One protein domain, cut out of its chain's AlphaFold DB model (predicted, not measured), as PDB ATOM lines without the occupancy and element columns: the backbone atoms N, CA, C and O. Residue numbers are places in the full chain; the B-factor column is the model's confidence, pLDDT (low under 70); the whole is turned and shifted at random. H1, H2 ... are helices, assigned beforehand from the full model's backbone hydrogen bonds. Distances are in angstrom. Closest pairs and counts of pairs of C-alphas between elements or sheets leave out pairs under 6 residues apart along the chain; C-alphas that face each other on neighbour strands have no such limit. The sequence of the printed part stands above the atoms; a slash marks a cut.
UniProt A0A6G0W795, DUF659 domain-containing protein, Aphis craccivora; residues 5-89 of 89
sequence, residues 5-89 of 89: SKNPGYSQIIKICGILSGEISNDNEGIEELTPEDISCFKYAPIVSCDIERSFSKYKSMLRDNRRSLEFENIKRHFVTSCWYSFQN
ATOM      1  N   SER A   5       1.447  34.163 -54.260       68.44
ATOM      2  CA  SER A   5       2.873  34.353 -53.956       68.44
ATOM      3  C   SER A   5       3.143  35.385 -52.856       68.44
ATOM      4  O   SER A   5       4.260  35.467 -52.361       68.44
ATOM      5  N   LYS A   6       2.148  36.212 -52.503       74.75
ATOM      6  CA  LYS A   6       2.232  37.203 -51.418       74.75
ATOM      7  C   LYS A   6       1.572  36.723 -50.127       74.75
ATOM      8  O   LYS A   6       1.621  37.447 -49.139       74.75
ATOM      9  N   ASN A   7       0.933  35.554 -50.137       77.81
ATOM     10  CA  ASN A   7       0.304  34.990 -48.957       77.81
ATOM     11  C   ASN A   7       1.281  34.007 -48.288       77.81
ATOM     12  O   ASN A   7       1.405  32.876 -48.761       77.81
ATOM     13  N   PRO A   8       1.970  34.405 -47.201       78.38
ATOM     14  CA  PRO A   8       2.934  33.535 -46.528       78.38
ATOM     15  C   PRO A   8       2.284  32.268 -45.954       78.38
ATOM     16  O   PRO A   8       2.949  31.244 -45.859       78.38
ATOM     17  N   GLY A   9       0.981  32.302 -45.648       83.50
ATOM     18  CA  GLY A   9       0.237  31.143 -45.150       83.50
ATOM     19  C   GLY A   9      -0.249  30.182 -46.238       83.50
ATOM     20  O   GLY A   9      -0.874  29.171 -45.930       83.50
ATOM     21  N   TYR A  10       0.007  30.467 -47.520       84.62
ATOM     22  CA  TYR A  10      -0.457  29.607 -48.610       84.62
ATOM     23  C   TYR A  10       0.195  28.219 -48.578       84.62
ATOM     24  O   TYR A  10      -0.495  27.220 -48.764       84.62
ATOM     25  N   SER A  11       1.500  28.137 -48.292       86.62
ATOM     26  CA  SER A  11       2.207  26.853 -48.171       86.62
ATOM     27  C   SER A  11       1.622  25.985 -47.053       86.62
ATOM     28  O   SER A  11       1.396  24.796 -47.266       86.62
ATOM     29  N   GLN A  12       1.298  26.586 -45.904       89.81
ATOM     30  CA  GLN A  12       0.642  25.909 -44.780       89.81
ATOM     31  C   GLN A  12      -0.743  25.379 -45.182       89.81
ATOM     32  O   GLN A  12      -1.058  24.221 -44.923       89.81
ATOM     33  N   ILE A  13      -1.553  26.189 -45.876       88.81
ATOM     34  CA  ILE A  13      -2.891  25.783 -46.345       88.81
ATOM     35  C   ILE A  13      -2.815  24.601 -47.319       88.81
ATOM     36  O   ILE A  13      -3.642  23.694 -47.240       88.81
ATOM     37  N   ILE A  14      -1.824  24.576 -48.216       87.81
ATOM     38  CA  ILE A  14      -1.625  23.448 -49.134       87.81
ATOM     39  C   ILE A  14      -1.277  22.166 -48.370       87.81
ATOM     40  O   ILE A  14      -1.873  21.128 -48.652       87.81
ATOM     41  N   LYS A  15      -0.401  22.237 -47.358       90.81
ATOM     42  CA  LYS A  15      -0.093  21.083 -46.493       90.81
ATOM     43  C   LYS A  15      -1.342  20.569 -45.770       90.81
ATOM     44  O   LYS A  15      -1.634  19.377 -45.810       90.81
ATOM     45  N   ILE A  16      -2.129  21.473 -45.183       92.38
ATOM     46  CA  ILE A  16      -3.398  21.136 -44.518       92.38
ATOM     47  C   ILE A  16      -4.368  20.448 -45.494       92.38
ATOM     48  O   ILE A  16      -5.007  19.461 -45.134       92.38
ATOM     49  N   CYS A  17      -4.457  20.925 -46.738       90.62
ATOM     50  CA  CYS A  17      -5.291  20.306 -47.769       90.62
ATOM     51  C   CYS A  17      -4.834  18.885 -48.124       90.62
ATOM     52  O   CYS A  17      -5.682  18.007 -48.300       90.62
ATOM     53  N   GLY A  18      -3.522  18.648 -48.207       91.44
ATOM     54  CA  GLY A  18      -2.957  17.313 -48.413       91.44
ATOM     55  C   GLY A  18      -3.381  16.353 -47.300       91.44
ATOM     56  O   GLY A  18      -3.977  15.310 -47.577       91.44
ATOM     57  N   ILE A  19      -3.213  16.765 -46.038       92.19
ATOM     58  CA  ILE A  19      -3.636  15.986 -44.860       92.19
ATOM     59  C   ILE A  19      -5.137  15.667 -44.916       92.19
ATOM     60  O   ILE A  19      -5.539  14.519 -44.737       92.19
ATOM     61  N   LEU A  20      -5.978  16.664 -45.205       92.12
ATOM     62  CA  LEU A  20      -7.433  16.489 -45.307       92.12
ATOM     63  C   LEU A  20      -7.855  15.576 -46.468       92.12
ATOM     64  O   LEU A  20      -8.928  14.973 -46.408       92.12
ATOM     65  N   SER A  21      -7.020  15.464 -47.501       91.50
ATOM     66  CA  SER A  21      -7.223  14.569 -48.647       91.50
ATOM     67  C   SER A  21      -6.694  13.151 -48.395       91.50
ATOM     68  O   SER A  21      -6.900  12.266 -49.225       91.50
ATOM     69  N   GLY A  22      -6.047  12.915 -47.247       90.69
ATOM     70  CA  GLY A  22      -5.460  11.628 -46.874       90.69
ATOM     71  C   GLY A  22      -4.037  11.413 -47.392       90.69
ATOM     72  O   GLY A  22      -3.564  10.276 -47.395       90.69
ATOM     73  N   GLU A  23      -3.346  12.466 -47.837       91.00
ATOM     74  CA  GLU A  23      -1.931  12.369 -48.191       91.00
ATOM     75  C   GLU A  23      -1.086  12.101 -46.940       91.00
ATOM     76  O   GLU A  23      -1.261  12.727 -45.894       91.00
ATOM     77  N   ILE A  24      -0.151  11.156 -47.052       80.19
ATOM     78  CA  ILE A  24       0.779  10.818 -45.974       80.19
ATOM     79  C   ILE A  24       2.066  11.608 -46.209       80.19
ATOM     80  O   ILE A  24       2.892  11.233 -47.041       80.19
ATOM     81  N   SER A  25       2.236  12.702 -45.470       79.31
ATOM     82  CA  SER A  25       3.449  13.519 -45.469       79.31
ATOM     83  C   SER A  25       4.076  13.544 -44.079       79.31
ATOM     84  O   SER A  25       3.401  13.829 -43.095       79.31
ATOM     85  N   ASN A  26       5.385  13.301 -43.999       79.00
ATOM     86  CA  ASN A  26       6.149  13.456 -42.751       79.00
ATOM     87  C   ASN A  26       6.648  14.899 -42.538       79.00
ATOM     88  O   ASN A  26       7.296  15.185 -41.533       79.00
ATOM     89  N   ASP A  27       6.382  15.792 -43.493       83.06
ATOM     90  CA  ASP A  27       6.700  17.215 -43.412       83.06
ATOM     91  C   ASP A  27       5.542  17.971 -42.746       83.06
ATOM     92  O   ASP A  27       4.544  18.301 -43.388       83.06
ATOM     93  N   ASN A  28       5.712  18.254 -41.455       83.12
ATOM     94  CA  ASN A  28       4.789  19.065 -40.659       83.12
ATOM     95  C   ASN A  28       5.303  20.498 -40.443       83.12
ATOM     96  O   ASN A  28       4.772  21.204 -39.589       83.12
ATOM     97  N   GLU A  29       6.324  20.936 -41.194       87.62
ATOM     98  CA  GLU A  29       6.936  22.249 -40.985       87.62
ATOM     99  C   GLU A  29       5.910  23.375 -41.187       87.62
ATOM    100  O   GLU A  29       5.278  23.477 -42.249       87.62
ATOM    101  N   GLY A  30       5.747  24.228 -40.178       85.69
ATOM    102  CA  GLY A  30       4.801  25.342 -40.167       85.69
ATOM    103  C   GLY A  30       3.366  24.970 -39.785       85.69
ATOM    104  O   GLY A  30       2.495  25.834 -39.863       85.69
ATOM    105  N   ILE A  31       3.083  23.725 -39.400       90.31
ATOM    106  CA  ILE A  31       1.770  23.296 -38.883       90.31
ATOM    107  C   ILE A  31       1.884  22.484 -37.584       90.31
ATOM    108  O   ILE A  31       0.910  21.875 -37.153       90.31
ATOM    109  N   GLU A  32       3.054  22.482 -36.944       91.75
ATOM    110  CA  GLU A  32       3.374  21.666 -35.766       91.75
ATOM    111  C   GLU A  32       2.493  21.991 -34.556       91.75
ATOM    112  O   GLU A  32       2.207  21.121 -33.738       91.75
ATOM    113  N   GLU A  33       2.060  23.246 -34.447       91.12
ATOM    114  CA  GLU A  33       1.213  23.731 -33.356       91.12
ATOM    115  C   GLU A  33      -0.282  23.456 -33.589       91.12
ATOM    116  O   GLU A  33      -1.092  23.670 -32.686       91.12
ATOM    117  N   LEU A  34      -0.673  22.991 -34.785       90.94
ATOM    118  CA  LEU A  34      -2.075  22.745 -35.111       90.94
ATOM    119  C   LEU A  34      -2.539  21.399 -34.564       90.94
ATOM    120  O   LEU A  34      -1.987  20.341 -34.865       90.94
ATOM    121  N   THR A  35      -3.634  21.428 -33.810       93.81
ATOM    122  CA  THR A  35      -4.309  20.202 -33.390       93.81
ATOM    123  C   THR A  35      -5.105  19.592 -34.554       93.81
ATOM    124  O   THR A  35      -5.463  20.292 -35.507       93.81
ATOM    125  N   PRO A  36      -5.479  18.301 -34.486       91.62
ATOM    126  CA  PRO A  36      -6.400  17.714 -35.461       91.62
ATOM    127  C   PRO A  36      -7.732  18.476 -35.579       91.62
ATOM    128  O   PRO A  36      -8.318  18.539 -36.660       91.62
ATOM    129  N   GLU A  37      -8.199  19.090 -34.486       93.19
ATOM    130  CA  GLU A  37      -9.392  19.937 -34.485       93.19
ATOM    131  C   GLU A  37      -9.165  21.220 -35.299       93.19
ATOM    132  O   GLU A  37      -9.999  21.572 -36.140       93.19
ATOM    133  N   ASP A  38      -8.007  21.866 -35.143       92.50
ATOM    134  CA  ASP A  38      -7.632  23.036 -35.942       92.50
ATOM    135  C   ASP A  38      -7.539  22.700 -37.429       92.50
ATOM    136  O   ASP A  38      -8.100  23.419 -38.252       92.50
ATOM    137  N   ILE A  39      -6.908  21.574 -37.780       92.81
ATOM    138  CA  ILE A  39      -6.805  21.084 -39.165       92.81
ATOM    139  C   ILE A  39      -8.204  20.856 -39.756       92.81
ATOM    140  O   ILE A  39      -8.486  21.277 -40.881       92.81
ATOM    141  N   SER A  40      -9.117  20.255 -38.987       92.88
ATOM    142  CA  SER A  40     -10.484  19.974 -39.444       92.88
ATOM    143  C   SER A  40     -11.275  21.239 -39.808       92.88
ATOM    144  O   SER A  40     -12.123  21.206 -40.706       92.88
ATOM    145  N   CYS A  41     -10.957  22.380 -39.184       92.50
ATOM    146  CA  CYS A  41     -11.606  23.662 -39.457       92.50
ATOM    147  C   CYS A  41     -11.335  24.186 -40.881       92.50
ATOM    148  O   CYS A  41     -12.113  24.991 -41.395       92.50
ATOM    149  N   PHE A  42     -10.275  23.715 -41.547       91.31
ATOM    150  CA  PHE A  42      -9.918  24.112 -42.915       91.31
ATOM    151  C   PHE A  42     -10.618  23.290 -44.004       91.31
ATOM    152  O   PHE A  42     -10.448  23.590 -45.183       91.31
ATOM    153  N   LYS A  43     -11.455  22.306 -43.644       91.12
ATOM    154  CA  LYS A  43     -12.145  21.407 -44.589       91.12
ATOM    155  C   LYS A  43     -12.870  22.113 -45.739       91.12
ATOM    156  O   LYS A  43     -12.942  21.572 -46.836       91.12
ATOM    157  N   TYR A  44     -13.417  23.298 -45.485       89.50
ATOM    158  CA  TYR A  44     -14.169  24.082 -46.473       89.50
ATOM    159  C   TYR A  44     -13.461  25.387 -46.854       89.50
ATOM    160  O   TYR A  44     -14.085  26.284 -47.421       89.50
ATOM    161  N   ALA A  45     -12.184  25.543 -46.493       87.25
ATOM    162  CA  ALA A  45     -11.433  26.748 -46.805       87.25
ATOM    163  C   ALA A  45     -11.226  26.867 -48.329       87.25
ATOM    164  O   ALA A  45     -10.815  25.899 -48.968       87.25
ATOM    165  N   PRO A  46     -11.485  28.039 -48.934       80.75
ATOM    166  CA  PRO A  46     -11.233  28.240 -50.354       80.75
ATOM    167  C   PRO A  46      -9.722  28.314 -50.616       80.75
ATOM    168  O   PRO A  46      -9.028  29.144 -50.032       80.75
ATOM    169  N   ILE A  47      -9.223  27.465 -51.516       77.31
ATOM    170  CA  ILE A  47      -7.792  27.388 -51.878       77.31
ATOM    171  C   ILE A  47      -7.521  28.080 -53.225       77.31
ATOM    172  O   ILE A  47      -6.425  28.586 -53.471       77.31
ATOM    173  N   VAL A  48      -8.530  28.166 -54.099       74.25
ATOM    174  CA  VAL A  48      -8.402  28.781 -55.427       74.25
ATOM    175  C   VAL A  48      -8.438  30.306 -55.306       74.25
ATOM    176  O   VAL A  48      -9.314  30.867 -54.650       74.25
ATOM    177  N   SER A  49      -7.514  31.008 -55.972       65.88
ATOM    178  CA  SER A  49      -7.368  32.468 -55.844       65.88
ATOM    179  C   SER A  49      -8.643  33.254 -56.162       65.88
ATOM    180  O   SER A  49      -8.922  34.250 -55.499       65.88
ATOM    181  N   CYS A  50      -9.433  32.803 -57.141       66.69
ATOM    182  CA  CYS A  50     -10.704  33.440 -57.501       66.69
ATOM    183  C   CYS A  50     -11.729  33.359 -56.357       66.69
ATOM    184  O   CYS A  50     -12.395  34.349 -56.042       66.69
ATOM    185  N   ASP A  51     -11.817  32.202 -55.697       70.31
ATOM    186  CA  ASP A  51     -12.730  31.979 -54.572       70.31
ATOM    187  C   ASP A  51     -12.255  32.706 -53.320       70.31
ATOM    188  O   ASP A  51     -13.069  33.252 -52.572       70.31
ATOM    189  N   ILE A  52     -10.938  32.783 -53.127       72.19
ATOM    190  CA  ILE A  52     -10.310  33.589 -52.083       72.19
ATOM    191  C   ILE A  52     -10.706  35.058 -52.268       72.19
ATOM    192  O   ILE A  52     -11.292  35.640 -51.363       72.19
ATOM    193  N   GLU A  53     -10.486  35.670 -53.433       74.69
ATOM    194  CA  GLU A  53     -10.818  37.090 -53.649       74.69
ATOM    195  C   GLU A  53     -12.310  37.388 -53.428       74.69
ATOM    196  O   GLU A  53     -12.672  38.355 -52.741       74.69
ATOM    197  N   ARG A  54     -13.191  36.520 -53.941       75.81
ATOM    198  CA  ARG A  54     -14.643  36.642 -53.750       75.81
ATOM    199  C   ARG A  54     -15.042  36.503 -52.279       75.81
ATOM    200  O   ARG A  54     -15.884  37.267 -51.800       75.81
ATOM    201  N   SER A  55     -14.435  35.565 -51.556       74.38
ATOM    202  CA  SER A  55     -14.711  35.310 -50.137       74.38
ATOM    203  C   SER A  55     -14.165  36.421 -49.241       74.38
ATOM    204  O   SER A  55     -14.877  36.922 -48.376       74.38
ATOM    205  N   PHE A  56     -12.953  36.914 -49.501       74.19
ATOM    206  CA  PHE A  56     -12.358  38.026 -48.756       74.19
ATOM    207  C   PHE A  56     -13.162  39.322 -48.898       74.19
ATOM    208  O   PHE A  56     -13.267  40.087 -47.938       74.19
ATOM    209  N   SER A  57     -13.800  39.558 -50.052       79.06
ATOM    210  CA  SER A  57     -14.746  40.671 -50.202       79.06
ATOM    211  C   SER A  57     -15.933  40.552 -49.234       79.06
ATOM    212  O   SER A  57     -16.293  41.536 -48.582       79.06
ATOM    213  N   LYS A  58     -16.482  39.339 -49.052       77.25
ATOM    214  CA  LYS A  58     -17.548  39.060 -48.070       77.25
ATOM    215  C   LYS A  58     -17.047  39.232 -46.630       77.25
ATOM    216  O   LYS A  58     -17.734  39.837 -45.808       77.25
ATOM    217  N   TYR A  59     -15.831  38.766 -46.335       77.44
ATOM    218  CA  TYR A  59     -15.233  38.815 -44.992       77.44
ATOM    219  C   TYR A  59     -14.734  40.200 -44.588       77.44
ATOM    220  O   TYR A  59     -14.476  40.447 -43.412       77.44
ATOM    221  N   LYS A  60     -14.653  41.141 -45.530       79.25
ATOM    222  CA  LYS A  60     -14.178  42.510 -45.297       79.25
ATOM    223  C   LYS A  60     -14.963  43.248 -44.211       79.25
ATOM    224  O   LYS A  60     -14.429  44.161 -43.597       79.25
ATOM    225  N   SER A  61     -16.232  42.903 -43.987       75.75
ATOM    226  CA  SER A  61     -17.049  43.492 -42.916       75.75
ATOM    227  C   SER A  61     -16.689  42.952 -41.526       75.75
ATOM    228  O   SER A  61     -16.800  43.695 -40.554       75.75
ATOM    229  N   MET A  62     -16.236  41.697 -41.450       76.25
ATOM    230  CA  MET A  62     -15.791  41.018 -40.230       76.25
ATOM    231  C   MET A  62     -14.341  41.370 -39.877       76.25
ATOM    232  O   MET A  62     -14.042  41.587 -38.711       76.25
ATOM    233  N   LEU A  63     -13.459  41.436 -40.880       76.00
ATOM    234  CA  LEU A  63     -12.016  41.662 -40.712       76.00
ATOM    235  C   LEU A  63     -11.620  43.147 -40.650       76.00
ATOM    236  O   LEU A  63     -10.445  43.463 -40.515       76.00
ATOM    237  N   ARG A  64     -12.573  44.074 -40.811       75.00
ATOM    238  CA  ARG A  64     -12.309  45.510 -40.641       75.00
ATOM    239  C   ARG A  64     -12.141  45.833 -39.160       75.00
ATOM    240  O   ARG A  64     -13.015  45.495 -38.362       75.00
ATOM    241  N   ASP A  65     -11.108  46.607 -38.847       66.06
ATOM    242  CA  ASP A  65     -10.932  47.195 -37.523       66.06
ATOM    243  C   ASP A  65     -12.197  47.967 -37.095       66.06
ATOM    244  O   ASP A  65     -12.828  48.673 -37.889       66.06
ATOM    245  N   ASN A  66     -12.564  47.840 -35.816       59.31
ATOM    246  CA  ASN A  66     -13.515  48.708 -35.105       59.31
ATOM    247  C   ASN A  66     -15.032  48.589 -35.359       59.31
ATOM    248  O   ASN A  66     -15.760  49.472 -34.909       59.31
ATOM    249  N   ARG A  67     -15.582  47.540 -35.993       60.22
ATOM    250  CA  ARG A  67     -17.066  47.419 -36.088       60.22
ATOM    251  C   ARG A  67     -17.746  46.483 -35.094       60.22
ATOM    252  O   ARG A  67     -18.939  46.667 -34.867       60.22
ATOM    253  N   ARG A  68     -17.056  45.477 -34.541       64.69
ATOM    254  CA  ARG A  68     -17.705  44.456 -33.686       64.69
ATOM    255  C   ARG A  68     -16.903  43.951 -32.481       64.69
ATOM    256  O   ARG A  68     -17.404  43.046 -31.830       64.69
ATOM    257  N   SER A  69     -15.715  44.506 -32.196       73.19
ATOM    258  CA  SER A  69     -14.830  44.083 -31.082       73.19
ATOM    259  C   SER A  69     -14.892  42.569 -30.824       73.19
ATOM    260  O   SER A  69     -15.239  42.125 -29.731       73.19
ATOM    261  N   LEU A  70     -14.695  41.776 -31.883       79.44
ATOM    262  CA  LEU A  70     -14.767  40.326 -31.782       79.44
ATOM    263  C   LEU A  70     -13.438  39.817 -31.242       79.44
ATOM    264  O   LEU A  70     -12.393  40.094 -31.824       79.44
ATOM    265  N   GLU A  71     -13.507  39.022 -30.179       87.00
ATOM    266  CA  GLU A  71     -12.393  38.173 -29.770       87.00
ATOM    267  C   GLU A  71     -11.954  37.268 -30.926       87.00
ATOM    268  O   GLU A  71     -12.771  36.855 -31.757       87.00
ATOM    269  N   PHE A  72     -10.669  36.921 -30.959       84.12
ATOM    270  CA  PHE A  72     -10.098  36.098 -32.027       84.12
ATOM    271  C   PHE A  72     -10.847  34.768 -32.208       84.12
ATOM    272  O   PHE A  72     -11.168  34.381 -33.331       84.12
ATOM    273  N   GLU A  73     -11.231  34.125 -31.103       88.00
ATOM    274  CA  GLU A  73     -12.070  32.919 -31.098       88.00
ATOM    275  C   GLU A  73     -13.403  33.112 -31.838       88.00
ATOM    276  O   GLU A  73     -13.835  32.260 -32.618       88.00
ATOM    277  N   ASN A  74     -14.043  34.269 -31.666       88.12
ATOM    278  CA  ASN A  74     -15.300  34.573 -32.347       88.12
ATOM    279  C   ASN A  74     -15.082  34.781 -33.850       88.12
ATOM    280  O   ASN A  74     -15.902  34.334 -34.656       88.12
ATOM    281  N   ILE A  75     -13.966  35.410 -34.237       87.06
ATOM    282  CA  ILE A  75     -13.575  35.570 -35.644       87.06
ATOM    283  C   ILE A  75     -13.312  34.199 -36.274       87.06
ATOM    284  O   ILE A  75     -13.854  33.922 -37.344       87.06
ATOM    285  N   LYS A  76     -12.558  33.320 -35.599       88.25
ATOM    286  CA  LYS A  76     -12.272  31.948 -36.051       88.25
ATOM    287  C   LYS A  76     -13.569  31.188 -36.337       88.25
ATOM    288  O   LYS A  76     -13.772  30.709 -37.452       88.25
ATOM    289  N   ARG A  77     -14.498  31.157 -35.374       89.56
ATOM    290  CA  ARG A  77     -15.802  30.480 -35.519       89.56
ATOM    291  C   ARG A  77     -16.626  31.039 -36.676       89.56
ATOM    292  O   ARG A  77     -17.202  30.279 -37.459       89.56
ATOM    293  N   HIS A  78     -16.677  32.364 -36.805       89.06
ATOM    294  CA  HIS A  78     -17.438  33.012 -37.870       89.06
ATOM    295  C   HIS A  78     -16.830  32.742 -39.250       89.06
ATOM    296  O   HIS A  78     -17.561  32.475 -40.206       89.06
ATOM    297  N   PHE A  79     -15.500  32.747 -39.348       88.12
ATOM    298  CA  PHE A  79     -14.778  32.437 -40.575       88.12
ATOM    299  C   PHE A  79     -15.038  30.999 -41.036       88.12
ATOM    300  O   PHE A  79     -15.481  30.802 -42.166       88.12
ATOM    301  N   VAL A  80     -14.868  30.008 -40.151       90.69
ATOM    302  CA  VAL A  80     -15.120  28.585 -40.461       90.69
ATOM    303  C   VAL A  80     -16.559  28.370 -40.940       90.69
ATOM    304  O   VAL A  80     -16.789  27.736 -41.972       90.69
ATOM    305  N   THR A  81     -17.531  28.972 -40.247       90.31
ATOM    306  CA  THR A  81     -18.954  28.903 -40.628       90.31
ATOM    307  C   THR A  81     -19.201  29.508 -42.011       90.31
ATOM    308  O   THR A  81     -19.948  28.958 -42.821       90.31
ATOM    309  N   SER A  82     -18.555  30.635 -42.312       87.19
ATOM    310  CA  SER A  82     -18.731  31.330 -43.589       87.19
ATOM    311  C   SER A  82     -18.098  30.581 -44.766       87.19
ATOM    312  O   SER A  82     -18.650  30.600 -45.869       87.19
ATOM    313  N   CYS A  83     -16.977  29.893 -44.532       87.94
ATOM    314  CA  CYS A  83     -16.355  28.994 -45.501       87.94
ATOM    315  C   CYS A  83     -17.280  27.821 -45.836       87.94
ATOM    316  O   CYS A  83     -17.539  27.568 -47.010       87.94
ATOM    317  N   TRP A  84     -17.868  27.174 -44.821       90.00
ATOM    318  CA  TRP A  84     -18.859  26.117 -45.041       90.00
ATOM    319  C   TRP A  84     -20.056  26.612 -45.860       90.00
ATOM    320  O   TRP A  84     -20.413  25.991 -46.858       90.00
ATOM    321  N   TYR A  85     -20.633  27.762 -45.500       87.88
ATOM    322  CA  TYR A  85     -21.766  28.322 -46.241       87.88
ATOM    323  C   TYR A  85     -21.397  28.657 -47.693       87.88
ATOM    324  O   TYR A  85     -22.188  28.430 -48.604       87.88
ATOM    325  N   SER A  86     -20.189  29.175 -47.926       84.62
ATOM    326  CA  SER A  86     -19.711  29.498 -49.274       84.62
ATOM    327  C   SER A  86     -19.416  28.257 -50.114       84.62
ATOM    328  O   SER A  86     -19.524  28.344 -51.325       84.62
ATOM    329  N   PHE A  87     -19.075  27.122 -49.498       82.81
ATOM    330  CA  PHE A  87     -18.900  25.844 -50.192       82.81
ATOM    331  C   PHE A  87     -20.238  25.214 -50.629       82.81
ATOM    332  O   PHE A  87     -20.273  24.465 -51.598       82.81
ATOM    333  N   GLN A  88     -21.339  25.498 -49.924       79.81
ATOM    334  CA  GLN A  88     -22.671  24.956 -50.243       79.81
ATOM    335  C   GLN A  88     -23.412  25.712 -51.366       79.81
ATOM    336  O   GLN A  88     -24.431  25.213 -51.839       79.81
ATOM    337  N   ASN A  89     -22.954  26.908 -51.756       65.81
ATOM    338  CA  ASN A  89     -23.602  27.782 -52.747       65.81
ATOM    339  C   ASN A  89     -22.762  27.917 -54.016       65.81
ATOM    340  O   ASN A  89     -23.366  28.014 -55.105       65.81
TER     341      ASN A  89
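AT A GLANCE: This is residues 5 to 89 of the 89 residues of the protein "DUF659 domain-containing protein" of Aphis craccivora (UniProt A0A6G0W795). Two helix pairs make the two ends of an elongated model: at one end H4, the longest helix, and H3 stand as an open V with the link of residues 60 to 71 looping across its open side, and at the other end H1 and the small H2 are joined by the wide loop of residues 21 to 35. A short stretch, residues 41 to 48, leads from the one end to the other, and few contacts join the helices; residues 64 to 69 stick out from the V. The printed part has 85 residues with four named helices, in the order H1, H2, H3, H4 along the chain, and no named strand; the class is all helix. The whole is compact, with a radius of gyration of the C-alphas of 13.8 A, and spans 42 by 27 by 27 A along its three main axes.

HOW THE PARTS SIT: Begin with H4, residues 72 to 88, and then find H3, residues 49 to 59. H3 and H4 are close but not clearly touching; their closest C-alphas are those of Ser 55 and Ser 86, 7.7 A apart. Their lines stand at a steep tilt of 55 degrees, and they run opposite ways. Next find H2, residues 36 to 40, which is apart from both H3 and H4. H1, residues 10 to 20, only just touches H2, with 3 pairs of C-alphas within 8 A; the closest are those of Ile 16 and Ile 39, 6.3 A apart. H1 is apart from H3 and from H4. In H1, H2, H3 and H4 every O i to N i+4 pair is within hydrogen-bond range.

IN THESE COORDINATES: Find C-alpha 72 of H4 at (-10.098, 36.098, -32.027); from there the helix runs 24.8 A to C-alpha 88 at (-22.671, 24.956, -50.243). H3 runs 14.8 A from Ser 49 to Tyr 59. H2 is the shortest, 6.1 A from Pro 36 to Ser 40. H1 begins with C-alpha 10 at (-0.457, 29.607, -48.610) and runs 15.2 A to Leu 20.

THE WHOLE: The two C-alphas farthest apart are those of Ile 24 and Asn 66, 41.9 A. The printed part has no cut and ends at Asn 89, the chain's last residue. The links H1 to H2, of 15 residues, and H3 to H4, of 12 residues, are long; the link H2 to H3, of 8 residues, is short. Within the link H3 to H4, residues 64 to 69 stand free. In the B-factor column the mean pLDDT of the printed part is 83.0, and you will find values under 70 at residue 5, residues 49 to 50, residues 65 to 68 and residue 89.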